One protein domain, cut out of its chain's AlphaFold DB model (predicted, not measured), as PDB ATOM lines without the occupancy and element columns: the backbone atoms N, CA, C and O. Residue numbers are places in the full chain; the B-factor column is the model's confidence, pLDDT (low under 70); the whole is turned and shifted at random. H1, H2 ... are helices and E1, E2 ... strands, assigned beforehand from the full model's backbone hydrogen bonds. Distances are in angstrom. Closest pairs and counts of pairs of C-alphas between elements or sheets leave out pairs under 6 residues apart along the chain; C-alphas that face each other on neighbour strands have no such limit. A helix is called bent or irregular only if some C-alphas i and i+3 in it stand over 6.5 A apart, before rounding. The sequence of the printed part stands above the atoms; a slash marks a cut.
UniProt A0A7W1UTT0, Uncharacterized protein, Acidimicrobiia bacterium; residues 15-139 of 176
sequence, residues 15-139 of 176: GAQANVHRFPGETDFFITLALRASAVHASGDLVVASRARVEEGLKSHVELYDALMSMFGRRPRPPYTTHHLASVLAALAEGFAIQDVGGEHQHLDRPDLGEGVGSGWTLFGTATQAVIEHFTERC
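AT A GLANCE: This is residues 15 to 139 of the 176 residues of an uncharacterized protein of Acidimicrobiia bacterium (UniProt A0A7W1UTT0). A flat arrangement is built on the long helix H3, which runs along one side, and the antiparallel pair H4 and H5, of which H4 lies in the middle and meets H3 at a steep angle with its first half, residues 82 to 90. H1 packs on the ends of H4 and H5 away from H3, H2 and H3 meet near their ends as a V, and a two-stranded hairpin, E2 and E3, lies beyond H5, with residues 112 to 117 of its loop sticking out. The printed part has 125 residues with five named helices and four named strands in the order H1 H2 H3 E1 H4 E2 E3 H5 E4, mostly helix; the antiparallel strand pairs E1 with E4 and E2 with E3 make two small sheets. It is only just compact, close to loose, with a radius of gyration of the C-alphas of 16.3 A, and spans 52 by 36 by 19 A.

IN THESE COORDINATES: H1, residues 15 to 20, begins at C-alpha 15 at (-17.467, 44.991, -40.064). H2, residues 27 to 41, is 22.0 A long and irregular: C-alphas 37 and 40 are 7.1 A apart. H3, residues 44 to 71, is 41.1 A long and ends at C-alpha 71 at (-8.833, 55.280, -47.794). E1 is residues 74 to 76, and H4, residues 82 to 99, is 25.7 A long. E2 is residues 107 to 109 and E3 residues 120 to 122. H5, residues 123 to 135, is 18.2 A long, and E4, residues 136 to 138, ends at C-alpha 138 at (-11.828, 64.346, -42.023).

HOW THE PARTS SIT: H4 is the hub and touches H1, H3 and H5. With residues 82 to 90 it touches H3, closest at the C-alphas of Val 62 and Thr 82, 5.7 A, at a steep tilt of 67 degrees, only just short of about perpendicular. H5 touches H4, closest at the C-alphas of Leu 85 and Phe 135, 6.6 A, at a shallow tilt of 17 degrees, opposite ways. H1 touches H5, closest at the C-alphas of Ala 16 and Gly 125, 4.8 A. H2 touches H3 with residues 36 to 40, closest at the C-alphas of Ala 39 and Val 47, 5.2 A; H2 and H5 are apart. In E1 and E4, N 75 and O 137 are 2.9 A apart; in the hairpin E2 and E3, N 108 and O 121 are 2.8 A apart, both within hydrogen-bond range. Every O i to N i+4 pair is within range in H1, H4 and H5, against 9 of 11 in H2 and 23 of 24 in H3.

THE WHOLE: The two C-alphas farthest apart, those of Ser 43 and Glu 115, are 52.9 A apart. The printed part has no cut and no long link. The mean pLDDT of the printed part is 90.5; residues 23 to 25 and 102 to 103 are under 70.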
ATOM      1  N   GLY A  15     -18.595  45.408 -40.896       93.06
ATOM      2  CA  GLY A  15     -17.467  44.991 -40.064       93.06
ATOM      3  C   GLY A  15     -17.896  44.651 -38.638       93.06
ATOM      4  O   GLY A  15     -17.510  43.609 -38.114       93.06
ATOM      5  N   ALA A  16     -18.754  45.477 -38.038       93.19
ATOM      6  CA  ALA A  16     -19.320  45.222 -36.721       93.19
ATOM      7  C   ALA A  16     -20.226  43.986 -36.716       93.19
ATOM      8  O   ALA A  16     -20.116  43.170 -35.806       93.19
ATOM      9  N   GLN A  17     -21.057  43.807 -37.749       91.50
ATOM     10  CA  GLN A  17     -21.864  42.597 -37.931       91.50
ATOM     11  C   GLN A  17     -20.978  41.346 -38.011       91.50
ATOM     12  O   GLN A  17     -21.239  40.345 -37.356       91.50
ATOM     13  N   ALA A  18     -19.903  41.387 -38.797       89.31
ATOM     14  CA  ALA A  18     -18.986  40.258 -38.913       89.31
ATOM     15  C   ALA A  18     -18.241  39.973 -37.599       89.31
ATOM     16  O   ALA A  18     -17.976  38.816 -37.287       89.31
ATOM     17  N   ASN A  19     -17.912  41.015 -36.831       87.12
ATOM     18  CA  ASN A  19     -17.236  40.877 -35.547       87.12
ATOM     19  C   ASN A  19     -18.121  40.158 -34.522       87.12
ATOM     20  O   ASN A  19     -17.661  39.202 -33.912       87.12
ATOM     21  N   VAL A  20     -19.393  40.547 -34.402       82.38
ATOM     22  CA  VAL A  20     -20.316  39.918 -33.445       82.38
ATOM     23  C   VAL A  20     -20.556  38.430 -33.739       82.38
ATOM     24  O   VAL A  20     -20.530  37.602 -32.837       82.38
ATOM     25  N   HIS A  21     -20.662  38.052 -35.017       75.62
ATOM     26  CA  HIS A  21     -20.877  36.652 -35.418       75.62
ATOM     27  C   HIS A  21     -19.626  35.774 -35.343       75.62
ATOM     28  O   HIS A  21     -19.714  34.565 -35.548       75.62
ATOM     29  N   ARG A  22     -18.453  36.352 -35.064       71.88
ATOM     30  CA  ARG A  22     -17.194  35.604 -34.994       71.88
ATOM     31  C   ARG A  22     -17.054  34.800 -33.699       71.88
ATOM     32  O   ARG A  22     -16.489  33.714 -33.713       71.88
ATOM     33  N   PHE A  23     -17.561  35.322 -32.586       64.06
ATOM     34  CA  PHE A  23     -17.254  34.807 -31.250       64.06
ATOM     35  C   PHE A  23     -18.040  33.587 -30.741       64.06
ATOM     36  O   PHE A  23     -17.448  32.839 -29.962       64.06
ATOM     37  N   PRO A  24     -19.298  33.300 -31.134       56.44
ATOM     38  CA  PRO A  24     -20.070  32.234 -30.484       56.44
ATOM     39  C   PRO A  24     -19.513  30.809 -30.690       56.44
ATOM     40  O   PRO A  24     -19.960  29.884 -30.018       56.44
ATOM     41  N   GLY A  25     -18.517  30.617 -31.569       60.81
ATOM     42  CA  GLY A  25     -17.838  29.331 -31.788       60.81
ATOM     43  C   GLY A  25     -16.370  29.255 -31.339       60.81
ATOM     44  O   GLY A  25     -15.787  28.174 -31.391       60.81
ATOM     45  N   GLU A  26     -15.745  30.357 -30.911       71.69
ATOM     46  CA  GLU A  26     -14.300  30.402 -30.631       71.69
ATOM     47  C   GLU A  26     -14.016  30.265 -29.121       71.69
ATOM     48  O   GLU A  26     -13.763  31.242 -28.417       71.69
ATOM     49  N   THR A  27     -14.025  29.035 -28.591       77.94
ATOM     50  CA  THR A  27     -13.685  28.759 -27.177       77.94
ATOM     51  C   THR A  27     -12.311  29.321 -26.782       77.94
ATOM     52  O   THR A  27     -12.146  29.837 -25.674       77.94
ATOM     53  N   ASP A  28     -11.346  29.302 -27.703       82.56
ATOM     54  CA  ASP A  28      -9.986  29.813 -27.491       82.56
ATOM     55  C   ASP A  28      -9.953  31.312 -27.160       82.56
ATOM     56  O   ASP A  28      -9.120  31.758 -26.363       82.56
ATOM     57  N   PHE A  29     -10.879  32.096 -27.723       83.44
ATOM     58  CA  PHE A  29     -11.002  33.521 -27.429       83.44
ATOM     59  C   PHE A  29     -11.379  33.744 -25.959       83.44
ATOM     60  O   PHE A  29     -10.691  34.480 -25.246       83.44
ATOM     61  N   PHE A  30     -12.410  33.050 -25.471       86.19
ATOM     62  CA  PHE A  30     -12.860  33.168 -24.082       86.19
ATOM     63  C   PHE A  30     -11.844  32.607 -23.084       86.19
ATOM     64  O   PHE A  30     -11.641  33.209 -22.030       86.19
ATOM     65  N   ILE A  31     -11.149  31.515 -23.425       88.31
ATOM     66  CA  ILE A  31     -10.026  31.006 -22.622       88.31
ATOM     67  C   ILE A  31      -8.941  32.078 -22.510       88.31
ATOM     68  O   ILE A  31      -8.489  32.391 -21.408       88.31
ATOM     69  N   THR A  32      -8.548  32.686 -23.631       87.31
ATOM     70  CA  THR A  32      -7.528  33.743 -23.648       87.31
ATOM     71  C   THR A  32      -7.949  34.943 -22.800       87.31
ATOM     72  O   THR A  32      -7.135  35.494 -22.053       87.31
ATOM     73  N   LEU A  33      -9.221  35.337 -22.873       88.88
ATOM     74  CA  LEU A  33      -9.765  36.451 -22.102       88.88
ATOM     75  C   LEU A  33      -9.809  36.143 -20.600       88.88
ATOM     76  O   LEU A  33      -9.388  36.973 -19.793       88.88
ATOM     77  N   ALA A  34     -10.221  34.931 -20.220       89.44
ATOM     78  CA  ALA A  34     -10.217  34.472 -18.833       89.44
ATOM     79  C   ALA A  34      -8.794  34.402 -18.253       89.44
ATOM     80  O   ALA A  34      -8.560  34.862 -17.132       89.44
ATOM     81  N   LEU A  35      -7.827  33.891 -19.026       87.81
ATOM     82  CA  LEU A  35      -6.412  33.862 -18.643       87.81
ATOM     83  C   LEU A  35      -5.871  35.276 -18.417       87.81
ATOM     84  O   LEU A  35      -5.230  35.531 -17.400       87.81
ATOM     85  N   ARG A  36      -6.177  36.212 -19.324       87.38
ATOM     86  CA  ARG A  36      -5.787  37.624 -19.203       87.38
ATOM     87  C   ARG A  36      -6.392  38.277 -17.965       87.38
ATOM     88  O   ARG A  36      -5.670  38.923 -17.211       87.38
ATOM     89  N   ALA A  37      -7.693  38.100 -17.744       88.50
ATOM     90  CA  ALA A  37      -8.389  38.654 -16.585       88.50
ATOM     91  C   ALA A  37      -7.820  38.111 -15.263       88.50
ATOM     92  O   ALA A  37      -7.701  38.846 -14.285       88.50
ATOM     93  N   SER A  38      -7.401  36.844 -15.256       89.00
ATOM     94  CA  SER A  38      -6.850  36.178 -14.073       89.00
ATOM     95  C   SER A  38      -5.349  36.421 -13.870       89.00
ATOM     96  O   SER A  38      -4.833  36.158 -12.784       89.00
ATOM     97  N   ALA A  39      -4.634  36.941 -14.878       88.31
ATOM     98  CA  ALA A  39      -3.173  37.060 -14.867       88.31
ATOM     99  C   ALA A  39      -2.638  37.884 -13.685       88.31
ATOM    100  O   ALA A  39      -1.604  37.538 -13.116       88.31
ATOM    101  N   VAL A  40      -3.368  38.929 -13.275       82.50
ATOM    102  CA  VAL A  40      -3.026  39.794 -12.128       82.50
ATOM    103  C   VAL A  40      -2.893  39.008 -10.818       82.50
ATOM    104  O   VAL A  40      -2.127  39.405  -9.943       82.50
ATOM    105  N   HIS A  41      -3.602  37.887 -10.688       85.44
ATOM    106  CA  HIS A  41      -3.633  37.070  -9.477       85.44
ATOM    107  C   HIS A  41      -2.722  35.834  -9.543       85.44
ATOM    108  O   HIS A  41      -2.688  35.066  -8.585       85.44
ATOM    109  N   ALA A  42      -1.997  35.627 -10.648       79.69
ATOM    110  CA  ALA A  42      -1.205  34.421 -10.882       79.69
ATOM    111  C   ALA A  42       0.301  34.633 -10.642       79.69
ATOM    112  O   ALA A  42       0.841  34.196  -9.628       79.69
ATOM    113  N   SER A  43       0.999  35.286 -11.578       83.75
ATOM    114  CA  SER A  43       2.442  35.545 -11.506       83.75
ATOM    115  C   SER A  43       2.831  36.776 -12.329       83.75
ATOM    116  O   SER A  43       2.141  37.147 -13.281       83.75
ATOM    117  N   GLY A  44       3.962  37.405 -11.987       86.88
ATOM    118  CA  GLY A  44       4.483  38.558 -12.732       86.88
ATOM    119  C   GLY A  44       4.740  38.243 -14.211       86.88
ATOM    120  O   GLY A  44       4.365  39.031 -15.079       86.88
ATOM    121  N   ASP A  45       5.286  37.062 -14.504       89.50
ATOM    122  CA  ASP A  45       5.570  36.620 -15.874       89.50
ATOM    123  C   ASP A  45       4.296  36.465 -16.709       89.50
ATOM    124  O   ASP A  45       4.276  36.835 -17.886       89.50
ATOM    125  N   LEU A  46       3.201  35.988 -16.105       87.25
ATOM    126  CA  LEU A  46       1.925  35.852 -16.806       87.25
ATOM    127  C   LEU A  46       1.315  37.218 -17.141       87.25
ATOM    128  O   LEU A  46       0.770  37.396 -18.228       87.25
ATOM    129  N   VAL A  47       1.459  38.211 -16.256       90.19
ATOM    130  CA  VAL A  47       1.053  39.598 -16.545       90.19
ATOM    131  C   VAL A  47       1.851  40.162 -17.722       90.19
ATOM    132  O   VAL A  47       1.268  40.784 -18.612       90.19
ATOM    133  N   VAL A  48       3.168  39.938 -17.757       91.62
ATOM    134  CA  VAL A  48       4.036  40.394 -18.856       91.62
ATOM    135  C   VAL A  48       3.642  39.727 -20.173       91.62
ATOM    136  O   VAL A  48       3.397  40.428 -21.156       91.62
ATOM    137  N   ALA A  49       3.508  38.400 -20.187       90.44
ATOM    138  CA  ALA A  49       3.106  37.649 -21.374       90.44
ATOM    139  C   ALA A  49       1.719  38.080 -21.876       90.44
ATOM    140  O   ALA A  49       1.519  38.303 -23.072       90.44
ATOM    141  N   SER A  50       0.769  38.280 -20.960       89.00
ATOM    142  CA  SER A  50      -0.577  38.729 -21.300       89.00
ATOM    143  C   SER A  50      -0.587  40.131 -21.912       89.00
ATOM    144  O   SER A  50      -1.340  40.372 -22.855       89.00
ATOM    145  N   ARG A  51       0.230  41.061 -21.400       90.56
ATOM    146  CA  ARG A  51       0.366  42.412 -21.967       90.56
ATOM    147  C   ARG A  51       1.001  42.377 -23.352       90.56
ATOM    148  O   ARG A  51       0.482  43.016 -24.259       90.56
ATOM    149  N   ALA A  52       2.068  41.597 -23.524       91.31
ATOM    150  CA  ALA A  52       2.740  41.448 -24.812       91.31
ATOM    151  C   ALA A  52       1.789  40.919 -25.895       91.31
ATOM    152  O   ALA A  52       1.775  41.431 -27.012       91.31
ATOM    153  N   ARG A  53       0.935  39.946 -25.551       89.56
ATOM    154  CA  ARG A  53      -0.048  39.397 -26.491       89.56
ATOM    155  C   ARG A  53      -1.121  40.411 -26.901       89.56
ATOM    156  O   ARG A  53      -1.527  40.421 -28.060       89.56
ATOM    157  N   VAL A  54      -1.584  41.249 -25.969       90.38
ATOM    158  CA  VAL A  54      -2.520  42.345 -26.279       90.38
ATOM    159  C   VAL A  54      -1.867  43.350 -27.219       90.38
ATOM    160  O   VAL A  54      -2.463  43.699 -28.232       90.38
ATOM    161  N   GLU A  55      -0.641  43.766 -26.912       93.00
ATOM    162  CA  GLU A  55       0.102  44.745 -27.706       93.00
ATOM    163  C   GLU A  55       0.328  44.268 -29.147       93.00
ATOM    164  O   GLU A  55       0.080  45.003 -30.101       93.00
ATOM    165  N   GLU A  56       0.724  43.006 -29.324       90.62
ATOM    166  CA  GLU A  56       0.880  42.400 -30.650       90.62
ATOM    167  C   GLU A  56      -0.433  42.431 -31.444       90.62
ATOM    168  O   GLU A  56      -0.446  42.814 -32.615       90.62
ATOM    169  N   GLY A  57      -1.549  42.078 -30.798       88.69
ATOM    170  CA  GLY A  57      -2.870  42.155 -31.412       88.69
ATOM    171  C   GLY A  57      -3.247  43.586 -31.796       88.69
ATOM    172  O   GLY A  57      -3.738  43.816 -32.903       88.69
ATOM    173  N   LEU A  58      -2.997  44.560 -30.919       95.12
ATOM    174  CA  LEU A  58      -3.293  45.968 -31.182       95.12
ATOM    175  C   LEU A  58      -2.486  46.512 -32.358       95.12
ATOM    176  O   LEU A  58      -3.056  47.215 -33.188       95.12
ATOM    177  N   LYS A  59      -1.211  46.142 -32.493       95.12
ATOM    178  CA  LYS A  59      -0.369  46.591 -33.608       95.12
ATOM    179  C   LYS A  59      -0.978  46.251 -34.973       95.12
ATOM    180  O   LYS A  59      -1.072  47.129 -35.827       95.12
ATOM    181  N   SER A  60      -1.466  45.023 -35.159       92.94
ATOM    182  CA  SER A  60      -2.135  44.633 -36.409       92.94
ATOM    183  C   SER A  60      -3.416  45.433 -36.672       92.94
ATOM    184  O   SER A  60      -3.722  45.759 -37.818       92.94
ATOM    185  N   HIS A  61      -4.161  45.791 -35.621       94.06
ATOM    186  CA  HIS A  61      -5.346  46.638 -35.758       94.06
ATOM    187  C   HIS A  61      -4.983  48.088 -36.091       94.06
ATOM    188  O   HIS A  61      -5.672  48.707 -36.895       94.06
ATOM    189  N   VAL A  62      -3.897  48.622 -35.525       97.62
ATOM    190  CA  VAL A  62      -3.397  49.964 -35.859       97.62
ATOM    191  C   VAL A  62      -3.076  50.061 -37.347       97.62
ATOM    192  O   VAL A  62      -3.586  50.957 -38.014       97.62
ATOM    193  N   GLU A  63      -2.317  49.104 -37.884       95.94
ATOM    194  CA  GLU A  63      -1.957  49.065 -39.308       95.94
ATOM    195  C   GLU A  63      -3.205  49.022 -40.209       95.94
ATOM    196  O   GLU A  63      -3.304  49.765 -41.191       95.94
ATOM    197  N   LEU A  64      -4.202  48.209 -39.842       94.38
ATOM    198  CA  LEU A  64      -5.484  48.144 -40.545       94.38
ATOM    199  C   LEU A  64      -6.243  49.478 -40.488       94.38
ATOM    200  O   LEU A  64      -6.756  49.948 -41.506       94.38
ATOM    201  N   TYR A  65      -6.348  50.091 -39.310       96.06
ATOM    202  CA  TYR A  65      -7.106  51.326 -39.137       96.06
ATOM    203  C   TYR A  65      -6.436  52.523 -39.806       96.06
ATOM    204  O   TYR A  65      -7.148  53.351 -40.368       96.06
ATOM    205  N   ASP A  66      -5.106  52.598 -39.840       96.19
ATOM    206  CA  ASP A  66      -4.391  53.622 -40.608       96.19
ATOM    207  C   ASP A  66      -4.658  53.493 -42.115       96.19
ATOM    208  O   ASP A  66      -4.909  54.499 -42.794       96.19
ATOM    209  N   ALA A  67      -4.691  52.263 -42.642       94.12
ATOM    210  CA  ALA A  67      -5.041  52.010 -44.039       94.12
ATOM    211  C   ALA A  67      -6.493  52.415 -44.351       94.12
ATOM    212  O   ALA A  67      -6.747  53.111 -45.338       94.12
ATOM    213  N   LEU A  68      -7.445  52.041 -43.489       93.69
ATOM    214  CA  LEU A  68      -8.855  52.414 -43.642       93.69
ATOM    215  C   LEU A  68      -9.057  53.931 -43.531       93.69
ATOM    216  O   LEU A  68      -9.735  54.525 -44.364       93.69
ATOM    217  N   MET A  69      -8.446  54.590 -42.546       95.00
ATOM    218  CA  MET A  69      -8.533  56.044 -42.407       95.00
ATOM    219  C   MET A  69      -7.971  56.761 -43.633       95.00
ATOM    220  O   MET A  69      -8.618  57.681 -44.133       95.00
ATOM    221  N   SER A  70      -6.836  56.304 -44.166       93.75
ATOM    222  CA  SER A  70      -6.259  56.852 -45.400       93.75
ATOM    223  C   SER A  70      -7.218  56.716 -46.583       93.75
ATOM    224  O   SER A  70      -7.444  57.686 -47.305       93.75
ATOM    225  N   MET A  71      -7.845  55.546 -46.742       93.56
ATOM    226  CA  MET A  71      -8.833  55.280 -47.794       93.56
ATOM    227  C   MET A  71     -10.069  56.186 -47.683       93.56
ATOM    228  O   MET A  71     -10.544  56.704 -48.690       93.56
ATOM    229  N   PHE A  72     -10.568  56.422 -46.466       94.31
ATOM    230  CA  PHE A  72     -11.760  57.244 -46.219       94.31
ATOM    231  C   PHE A  72     -11.458  58.729 -45.969       94.31
ATOM    232  O   PHE A  72     -12.350  59.480 -45.563       94.31
ATOM    233  N   GLY A  73     -10.218  59.174 -46.200       95.50
ATOM    234  CA  GLY A  73      -9.819  60.573 -46.037       95.50
ATOM    235  C   GLY A  73      -9.989  61.079 -44.603       95.50
ATOM    236  O   GLY A  73     -10.471  62.195 -44.389       95.50
ATOM    237  N   ARG A  74      -9.633  60.259 -43.613       96.75
ATOM    238  CA  ARG A  74      -9.693  60.584 -42.183       96.75
ATOM    239  C   ARG A  74      -8.309  60.549 -41.548       96.75
ATOM    240  O   ARG A  74      -7.375  59.956 -42.077       96.75
ATOM    241  N   ARG A  75      -8.203  61.179 -40.382       96.94
ATOM    242  CA  ARG A  75      -7.042  61.113 -39.491       96.94
ATOM    243  C   ARG A  75      -7.493  61.073 -38.029       96.94
ATOM    244  O   ARG A  75      -8.603  61.538 -37.741       96.94
ATOM    245  N   PRO A  76      -6.654  60.585 -37.101       97.56
ATOM    246  CA  PRO A  76      -6.904  60.747 -35.674       97.56
ATOM    247  C   PRO A  76      -7.055  62.227 -35.302       97.56
ATOM    248  O   PRO A  76      -6.289  63.079 -35.758       97.56
ATOM    249  N   ARG A  77      -8.048  62.534 -34.470       97.62
ATOM    250  CA  ARG A  77      -8.249  63.860 -33.884       97.62
ATOM    251  C   ARG A  77      -7.332  64.009 -32.663       97.62
ATOM    252  O   ARG A  77      -7.413  63.160 -31.779       97.62
ATOM    253  N   PRO A  78      -6.528  65.077 -32.524       95.44
ATOM    254  CA  PRO A  78      -5.764  65.314 -31.298       95.44
ATOM    255  C   PRO A  78      -6.673  65.423 -30.058       95.44
ATOM    256  O   PRO A  78      -7.738  66.037 -30.147       95.44
ATOM    257  N   PRO A  79      -6.282  64.868 -28.894       96.38
ATOM    258  CA  PRO A  79      -5.008  64.204 -28.581       96.38
ATOM    259  C   PRO A  79      -4.999  62.687 -28.869       96.38
ATOM    260  O   PRO A  79      -4.110  61.970 -28.406       96.38
ATOM    261  N   TYR A  80      -5.998  62.164 -29.581       98.12
ATOM    262  CA  TYR A  80      -6.123  60.737 -29.860       98.12
ATOM    263  C   TYR A  80      -5.130  60.264 -30.927       98.12
ATOM    264  O   TYR A  80      -4.664  61.022 -31.776       98.12
ATOM    265  N   THR A  81      -4.822  58.970 -30.874       97.81
ATOM    266  CA  THR A  81      -3.945  58.271 -31.817       97.81
ATOM    267  C   THR A  81      -4.687  57.062 -32.373       97.81
ATOM    268  O   THR A  81      -5.685  56.620 -31.792       97.81
ATOM    269  N   THR A  82      -4.188  56.481 -33.463       97.62
ATOM    270  CA  THR A  82      -4.721  55.218 -33.995       97.62
ATOM    271  C   THR A  82      -4.635  54.097 -32.963       97.62
ATOM    272  O   THR A  82      -5.561  53.302 -32.845       97.62
ATOM    273  N   HIS A  83      -3.578  54.082 -32.147       97.69
ATOM    274  CA  HIS A  83      -3.462  53.143 -31.036       97.69
ATOM    275  C   HIS A  83      -4.597  53.319 -30.019       97.69
ATOM    276  O   HIS A  83      -5.234  52.339 -29.651       97.69
ATOM    277  N   HIS A  84      -4.919  54.555 -29.607       98.19
ATOM    278  CA  HIS A  84      -6.054  54.803 -28.708       98.19
ATOM    279  C   HIS A  84      -7.378  54.305 -29.303       98.19
ATOM    280  O   HIS A  84      -8.163  53.676 -28.597       98.19
ATOM    281  N   LEU A  85      -7.609  54.550 -30.597       97.88
ATOM    282  CA  LEU A  85      -8.783  54.031 -31.297       97.88
ATOM    283  C   LEU A  85      -8.809  52.497 -31.269       97.88
ATOM    284  O   LEU A  85      -9.823  51.913 -30.893       97.88
ATOM    285  N   ALA A  86      -7.692  51.848 -31.605       97.50
ATOM    286  CA  ALA A  86      -7.595  50.395 -31.619       97.50
ATOM    287  C   ALA A  86      -7.841  49.780 -30.240       97.50
ATOM    288  O   ALA A  86      -8.607  48.826 -30.125       97.50
ATOM    289  N   SER A  87      -7.261  50.359 -29.187       97.12
ATOM    290  CA  SER A  87      -7.477  49.908 -27.813       97.12
ATOM    291  C   SER A  87      -8.943  50.013 -27.393       97.12
ATOM    292  O   SER A  87      -9.470  49.080 -26.791       97.12
ATOM    293  N   VAL A  88      -9.621  51.117 -27.725       97.94
ATOM    294  CA  VAL A  88     -11.039  51.314 -27.377       97.94
ATOM    295  C   VAL A  88     -11.936  50.351 -28.148       97.94
ATOM    296  O   VAL A  88     -12.818  49.739 -27.550       97.94
ATOM    297  N   LEU A  89     -11.707  50.174 -29.451       96.81
ATOM    298  CA  LEU A  89     -12.496  49.243 -30.261       96.81
ATOM    299  C   LEU A  89     -12.283  47.786 -29.833       96.81
ATOM    300  O   LEU A  89     -13.255  47.038 -29.774       96.81
ATOM    301  N   ALA A  90     -11.057  47.399 -29.471       93.94
ATOM    302  CA  ALA A  90     -10.773  46.075 -28.922       93.94
ATOM    303  C   ALA A  90     -11.504  45.848 -27.590       93.94
ATOM    304  O   ALA A  90     -12.179  44.835 -27.429       93.94
ATOM    305  N   ALA A  91     -11.442  46.813 -26.666       94.75
ATOM    306  CA  ALA A  91     -12.143  46.724 -25.386       94.75
ATOM    307  C   ALA A  91     -13.670  46.648 -25.558       94.75
ATOM    308  O   ALA A  91     -14.332  45.878 -24.863       94.75
ATOM    309  N   LEU A  92     -14.233  47.412 -26.502       94.88
ATOM    310  CA  LEU A  92     -15.650  47.321 -26.846       94.88
ATOM    311  C   LEU A  92     -15.992  45.939 -27.402       94.88
ATOM    312  O   LEU A  92     -16.918  45.311 -26.895       94.88
ATOM    313  N   ALA A  93     -15.243  45.447 -28.389       91.88
ATOM    314  CA  ALA A  93     -15.478  44.133 -28.984       91.88
ATOM    315  C   ALA A  93     -15.432  43.015 -27.928       91.88
ATOM    316  O   ALA A  93     -16.345  42.196 -27.866       91.88
ATOM    317  N   GLU A  94     -14.427  43.022 -27.044       90.81
ATOM    318  CA  GLU A  94     -14.312  42.062 -25.937       90.81
ATOM    319  C   GLU A  94     -15.495  42.157 -24.960       90.81
ATOM    320  O   GLU A  94     -16.055  41.134 -24.569       90.81
ATOM    321  N   GLY A  95     -15.922  43.370 -24.597       91.31
ATOM    322  CA  GLY A  95     -17.069  43.583 -23.711       91.31
ATOM    323  C   GLY A  95     -18.388  43.088 -24.308       91.31
ATOM    324  O   GLY A  95     -19.152  42.409 -23.622       91.31
ATOM    325  N   PHE A  96     -18.637  43.375 -25.589       91.00
ATOM    326  CA  PHE A  96     -19.813  42.867 -26.301       91.00
ATOM    327  C   PHE A  96     -19.771  41.346 -26.461       91.00
ATOM    328  O   PHE A  96     -20.806  40.704 -26.304       91.00
ATOM    329  N   ALA A  97     -18.596  40.765 -26.712       86.56
ATOM    330  CA  ALA A  97     -18.434  39.317 -26.795       86.56
ATOM    331  C   ALA A  97     -18.717  38.620 -25.453       86.56
ATOM    332  O   ALA A  97     -19.338  37.564 -25.444       86.56
ATOM    333  N   ILE A  98     -18.310  39.208 -24.317       87.25
ATOM    334  CA  ILE A  98     -18.641  38.679 -22.980       87.25
ATOM    335  C   ILE A  98     -20.138  38.803 -22.683       87.25
ATOM    336  O   ILE A  98     -20.733  37.870 -22.147       87.25
ATOM    337  N   GLN A  99     -20.745  39.956 -22.979       85.25
ATOM    338  CA  GLN A  99     -22.161  40.179 -22.671       85.25
ATOM    339  C   GLN A  99     -23.089  39.251 -23.453       85.25
ATOM    340  O   GLN A  99     -24.146  38.901 -22.936       85.25
ATOM    341  N   ASP A 100     -22.688  38.839 -24.656       79.75
ATOM    342  CA  ASP A 100     -23.502  37.984 -25.520       79.75
ATOM    343  C   ASP A 100     -23.202  36.483 -25.381       79.75
ATOM    344  O   ASP A 100     -23.644  35.680 -26.202       79.75
ATOM    345  N   VAL A 101     -22.471  36.062 -24.339       72.25
ATOM    346  CA  VAL A 101     -22.256  34.634 -24.051       72.25
ATOM    347  C   VAL A 101     -23.612  33.965 -23.776       72.25
ATOM    348  O   VAL A 101     -24.128  33.999 -22.660       72.25
ATOM    349  N   GLY A 102     -24.186  33.350 -24.814       62.31
ATOM    350  CA  GLY A 102     -25.479  32.660 -24.776       62.31
ATOM    351  C   GLY A 102     -26.692  33.490 -25.220       62.31
ATOM    352  O   GLY A 102     -27.815  33.060 -24.950       62.31
ATOM    353  N   GLY A 103     -26.490  34.645 -25.865       68.75
ATOM    354  CA  GLY A 103     -27.551  35.570 -26.283       68.75
ATOM    355  C   GLY A 103     -27.576  35.898 -27.780       68.75
ATOM    356  O   GLY A 103     -26.852  35.308 -28.579       68.75
ATOM    357  N   GLU A 104     -28.470  36.821 -28.146       77.69
ATOM    358  CA  GLU A 104     -28.444  37.525 -29.429       77.69
ATOM    359  C   GLU A 104     -28.010  38.977 -29.193       77.69
ATOM    360  O   GLU A 104     -28.652  39.712 -28.432       77.69
ATOM    361  N   HIS A 105     -26.978  39.430 -29.910       83.06
ATOM    362  CA  HIS A 105     -26.586  40.836 -29.905       83.06
ATOM    363  C   HIS A 105     -27.771  41.770 -30.191       83.06
ATOM    364  O   HIS A 105     -28.527  41.584 -31.147       83.06
ATOM    365  N   GLN A 106     -27.896  42.841 -29.403       89.44
ATOM    366  CA  GLN A 106     -28.944  43.837 -29.617       89.44
ATOM    367  C   GLN A 106     -28.796  44.505 -30.991       89.44
ATOM    368  O   GLN A 106     -27.715  44.982 -31.347       89.44
ATOM    369  N   HIS A 107     -29.905  44.585 -31.729       92.69
ATOM    370  CA  HIS A 107     -29.988  45.263 -33.018       92.69
ATOM    371  C   HIS A 107     -30.849  46.528 -32.933       92.69
ATOM    372  O   HIS A 107     -31.750  46.648 -32.103       92.69
ATOM    373  N   LEU A 108     -30.546  47.482 -33.806       94.56
ATOM    374  CA  LEU A 108     -31.223  48.756 -33.980       94.56
ATOM    375  C   LEU A 108     -31.535  48.932 -35.466       94.56
ATOM    376  O   LEU A 108     -30.678  48.667 -36.313       94.56
ATOM    377  N   ASP A 109     -32.736  49.414 -35.768       96.62
ATOM    378  CA  ASP A 109     -33.088  49.864 -37.113       96.62
ATOM    379  C   ASP A 109     -32.789  51.363 -37.245       96.62
ATOM    380  O   ASP A 109     -33.226  52.173 -36.424       96.62
ATOM    381  N   ARG A 110     -31.978  51.718 -38.241       96.06
ATOM    382  CA  ARG A 110     -31.439  53.064 -38.489       96.06
ATOM    383  C   ARG A 110     -31.539  53.417 -39.975       96.06
ATOM    384  O   ARG A 110     -30.526  53.435 -40.679       96.06
ATOM    385  N   PRO A 111     -32.755  53.656 -40.494       93.25
ATOM    386  CA  PRO A 111     -32.970  53.980 -41.906       93.25
ATOM    387  C   PRO A 111     -32.480  55.390 -42.293       93.25
ATOM    388  O   PRO A 111     -32.507  55.756 -43.465       93.25
ATOM    389  N   ASP A 112     -32.041  56.195 -41.327       92.81
ATOM    390  CA  ASP A 112     -31.679  57.607 -41.470       92.81
ATOM    391  C   ASP A 112     -30.236  57.857 -41.952       92.81
ATOM    392  O   ASP A 112     -29.848  59.005 -42.160       92.81
ATOM    393  N   LEU A 113     -29.433  56.809 -42.164       92.06
ATOM    394  CA  LEU A 113     -27.983  56.924 -42.404       92.06
ATOM    395  C   LEU A 113     -27.569  57.173 -43.861       92.06
ATOM    396  O   LEU A 113     -26.375  57.257 -44.158       92.06
ATOM    397  N   GLY A 114     -28.547  57.364 -44.744       90.25
ATOM    398  CA  GLY A 114     -28.340  57.749 -46.135       90.25
ATOM    399  C   GLY A 114     -28.259  56.577 -47.113       90.25
ATOM    400  O   GLY A 114     -28.331  55.404 -46.752       90.25
ATOM    401  N   GLU A 115     -28.147  56.921 -48.395       90.50
ATOM    402  CA  GLU A 115     -28.120  55.955 -49.492       90.50
ATOM    403  C   GLU A 115     -26.865  55.067 -49.442       90.50
ATOM    404  O   GLU A 115     -25.766  55.524 -49.121       90.50
ATOM    405  N   GLY A 116     -27.028  53.782 -49.768       89.88
ATOM    406  CA  GLY A 116     -25.931  52.808 -49.775       89.88
ATOM    407  C   GLY A 116     -25.514  52.295 -48.392       89.88
ATOM    408  O   GLY A 116     -24.508  51.596 -48.299       89.88
ATOM    409  N   VAL A 117     -26.266  52.618 -47.333       95.19
ATOM    410  CA  VAL A 117     -26.054  52.117 -45.967       95.19
ATOM    411  C   VAL A 117     -27.269  51.300 -45.531       95.19
ATOM    412  O   VAL A 117     -28.402  51.776 -45.582       95.19
ATOM    413  N   GLY A 118     -27.053  50.057 -45.101       94.12
ATOM    414  CA  GLY A 118     -28.128  49.200 -44.592       94.12
ATOM    415  C   GLY A 118     -28.724  49.719 -43.277       94.12
ATOM    416  O   GLY A 118     -28.013  50.290 -42.449       94.12
ATOM    417  N   SER A 119     -30.021  49.478 -43.052       95.31
ATOM    418  CA  SER A 119     -30.730  49.986 -41.867       95.31
ATOM    419  C   SER A 119     -30.537  49.131 -40.609       95.31
ATOM    420  O   SER A 119     -30.627  49.647 -39.503       95.31
ATOM    421  N   GLY A 120     -30.216  47.840 -40.750       95.62
ATOM    422  CA  GLY A 120     -29.969  46.942 -39.619       95.62
ATOM    423  C   GLY A 120     -28.550  47.077 -39.061       95.62
ATOM    424  O   GLY A 120     -27.577  46.735 -39.746       95.62
ATOM    425  N   TRP A 121     -28.444  47.536 -37.814       96.81
ATOM    426  CA  TRP A 121     -27.186  47.745 -37.091       96.81
ATOM    427  C   TRP A 121     -27.162  46.969 -35.783       96.81
ATOM    428  O   TRP A 121     -28.145  46.954 -35.052       96.81
ATOM    429  N   THR A 122     -26.018  46.396 -35.422       94.75
ATOM    430  CA  THR A 122     -25.794  45.948 -34.044       94.75
ATOM    431  C   THR A 122     -25.548  47.152 -33.141       94.75
ATOM    432  O   THR A 122     -25.020  48.182 -33.578       94.75
ATOM    433  N   LEU A 123     -25.857  47.020 -31.851       94.88
ATOM    434  CA  LEU A 123     -25.490  48.025 -30.856       94.88
ATOM    435  C   LEU A 123     -23.967  48.254 -30.839       94.88
ATOM    436  O   LEU A 123     -23.524  49.397 -30.737       94.88
ATOM    437  N   PHE A 124     -23.175  47.195 -31.047       95.25
ATOM    438  CA  PHE A 124     -21.725  47.290 -31.234       95.25
ATOM    439  C   PHE A 124     -21.338  48.155 -32.444       95.25
ATOM    440  O   PHE A 124     -20.438  48.990 -32.343       95.25
ATOM    441  N   GLY A 125     -22.031  48.013 -33.578       96.38
ATOM    442  CA  GLY A 125     -21.805  48.842 -34.764       96.38
ATOM    443  C   GLY A 125     -22.116  50.315 -34.519       96.38
ATOM    444  O   GLY A 125     -21.322  51.177 -34.893       96.38
ATOM    445  N   THR A 126     -23.213  50.614 -33.821       97.50
ATOM    446  CA  THR A 126     -23.554  51.991 -33.428       97.50
ATOM    447  C   THR A 126     -22.520  52.580 -32.463       97.50
ATOM    448  O   THR A 126     -22.094  53.721 -32.643       97.50
ATOM    449  N   ALA A 127     -22.055  51.808 -31.475       97.50
ATOM    450  CA  ALA A 127     -20.999  52.247 -30.561       97.50
ATOM    451  C   ALA A 127     -19.673  52.493 -31.302       97.50
ATOM    452  O   ALA A 127     -19.014  53.511 -31.086       97.50
ATOM    453  N   THR A 128     -19.316  51.601 -32.228       97.62
ATOM    454  CA  THR A 128     -18.125  51.724 -33.078       97.62
ATOM    455  C   THR A 128     -18.189  52.979 -33.946       97.62
ATOM    456  O   THR A 128     -17.207  53.718 -34.011       97.62
ATOM    457  N   GLN A 129     -19.340  53.271 -34.565       97.69
ATOM    458  CA  GLN A 129     -19.549  54.518 -35.305       97.69
ATOM    459  C   GLN A 129     -19.273  55.735 -34.415       97.69
ATOM    460  O   GLN A 129     -18.475  56.590 -34.797       97.69
ATOM    461  N   ALA A 130     -19.890  55.799 -33.231       98.00
ATOM    462  CA  ALA A 130     -19.739  56.931 -32.320       98.00
ATOM    463  C   ALA A 130     -18.274  57.141 -31.894       98.00
ATOM    464  O   ALA A 130     -17.777  58.269 -31.897       98.00
ATOM    465  N   VAL A 131     -17.553  56.056 -31.591       98.19
ATOM    466  CA  VAL A 131     -16.121  56.118 -31.267       98.19
ATOM    467  C   VAL A 131     -15.313  56.629 -32.454       98.19
ATOM    468  O   VAL A 131     -14.519  57.550 -32.284       98.19
ATOM    469  N   ILE A 132     -15.518  56.085 -33.657       97.50
ATOM    470  CA  ILE A 132     -14.787  56.514 -34.858       97.50
ATOM    471  C   ILE A 132     -15.048  57.995 -35.146       97.50
ATOM    472  O   ILE A 132     -14.107  58.737 -35.429       97.50
ATOM    473  N   GLU A 133     -16.295  58.451 -35.061       97.00
ATOM    474  CA  GLU A 133     -16.659  59.853 -35.292       97.00
ATOM    475  C   GLU A 133     -16.025  60.808 -34.280       97.00
ATOM    476  O   GLU A 133     -15.623  61.913 -34.654       97.00
ATOM    477  N   HIS A 134     -15.892  60.380 -33.026       98.06
ATOM    478  CA  HIS A 134     -15.276  61.182 -31.974       98.06
ATOM    479  C   HIS A 134     -13.742  61.187 -32.051       98.06
ATOM    480  O   HIS A 134     -13.110  62.233 -31.900       98.06
ATOM    481  N   PHE A 135     -13.132  60.030 -32.321       98.38
ATOM    482  CA  PHE A 135     -11.677  59.842 -32.323       98.38
ATOM    483  C   PHE A 135     -11.013  60.287 -33.623       98.38
ATOM    484  O   PHE A 135      -9.798  60.478 -33.652       98.38
ATOM    485  N   THR A 136     -11.778  60.442 -34.704       97.88
ATOM    486  CA  THR A 136     -11.235  60.773 -36.022       97.88
ATOM    487  C   THR A 136     -11.958  61.951 -36.649       97.88
ATOM    488  O   THR A 136     -13.153  62.177 -36.462       97.88
ATOM    489  N   GLU A 137     -11.246  62.684 -37.482       97.19
ATOM    490  CA  GLU A 137     -11.776  63.799 -38.253       97.19
ATOM    491  C   GLU A 137     -11.435  63.630 -39.729       97.19
ATOM    492  O   GLU A 137     -10.531  62.876 -40.091       97.19
ATOM    493  N   ARG A 138     -12.173  64.321 -40.601       95.44
ATOM    494  CA  ARG A 138     -11.828  64.346 -42.023       95.44
ATOM    495  C   ARG A 138     -10.501  65.069 -42.195       95.44
ATOM    496  O   ARG A 138     -10.283  66.131 -41.610       95.44
ATOM    497  N   CYS A 139      -9.636  64.524 -43.037       91.12
ATOM    498  CA  CYS A 139      -8.467  65.240 -43.504       91.12
ATOM    499  C   CYS A 139      -8.948  66.499 -44.223       91.12
ATOM    500  O   CYS A 139      -9.609  66.429 -45.260       91.12
TER     501      CYS A 139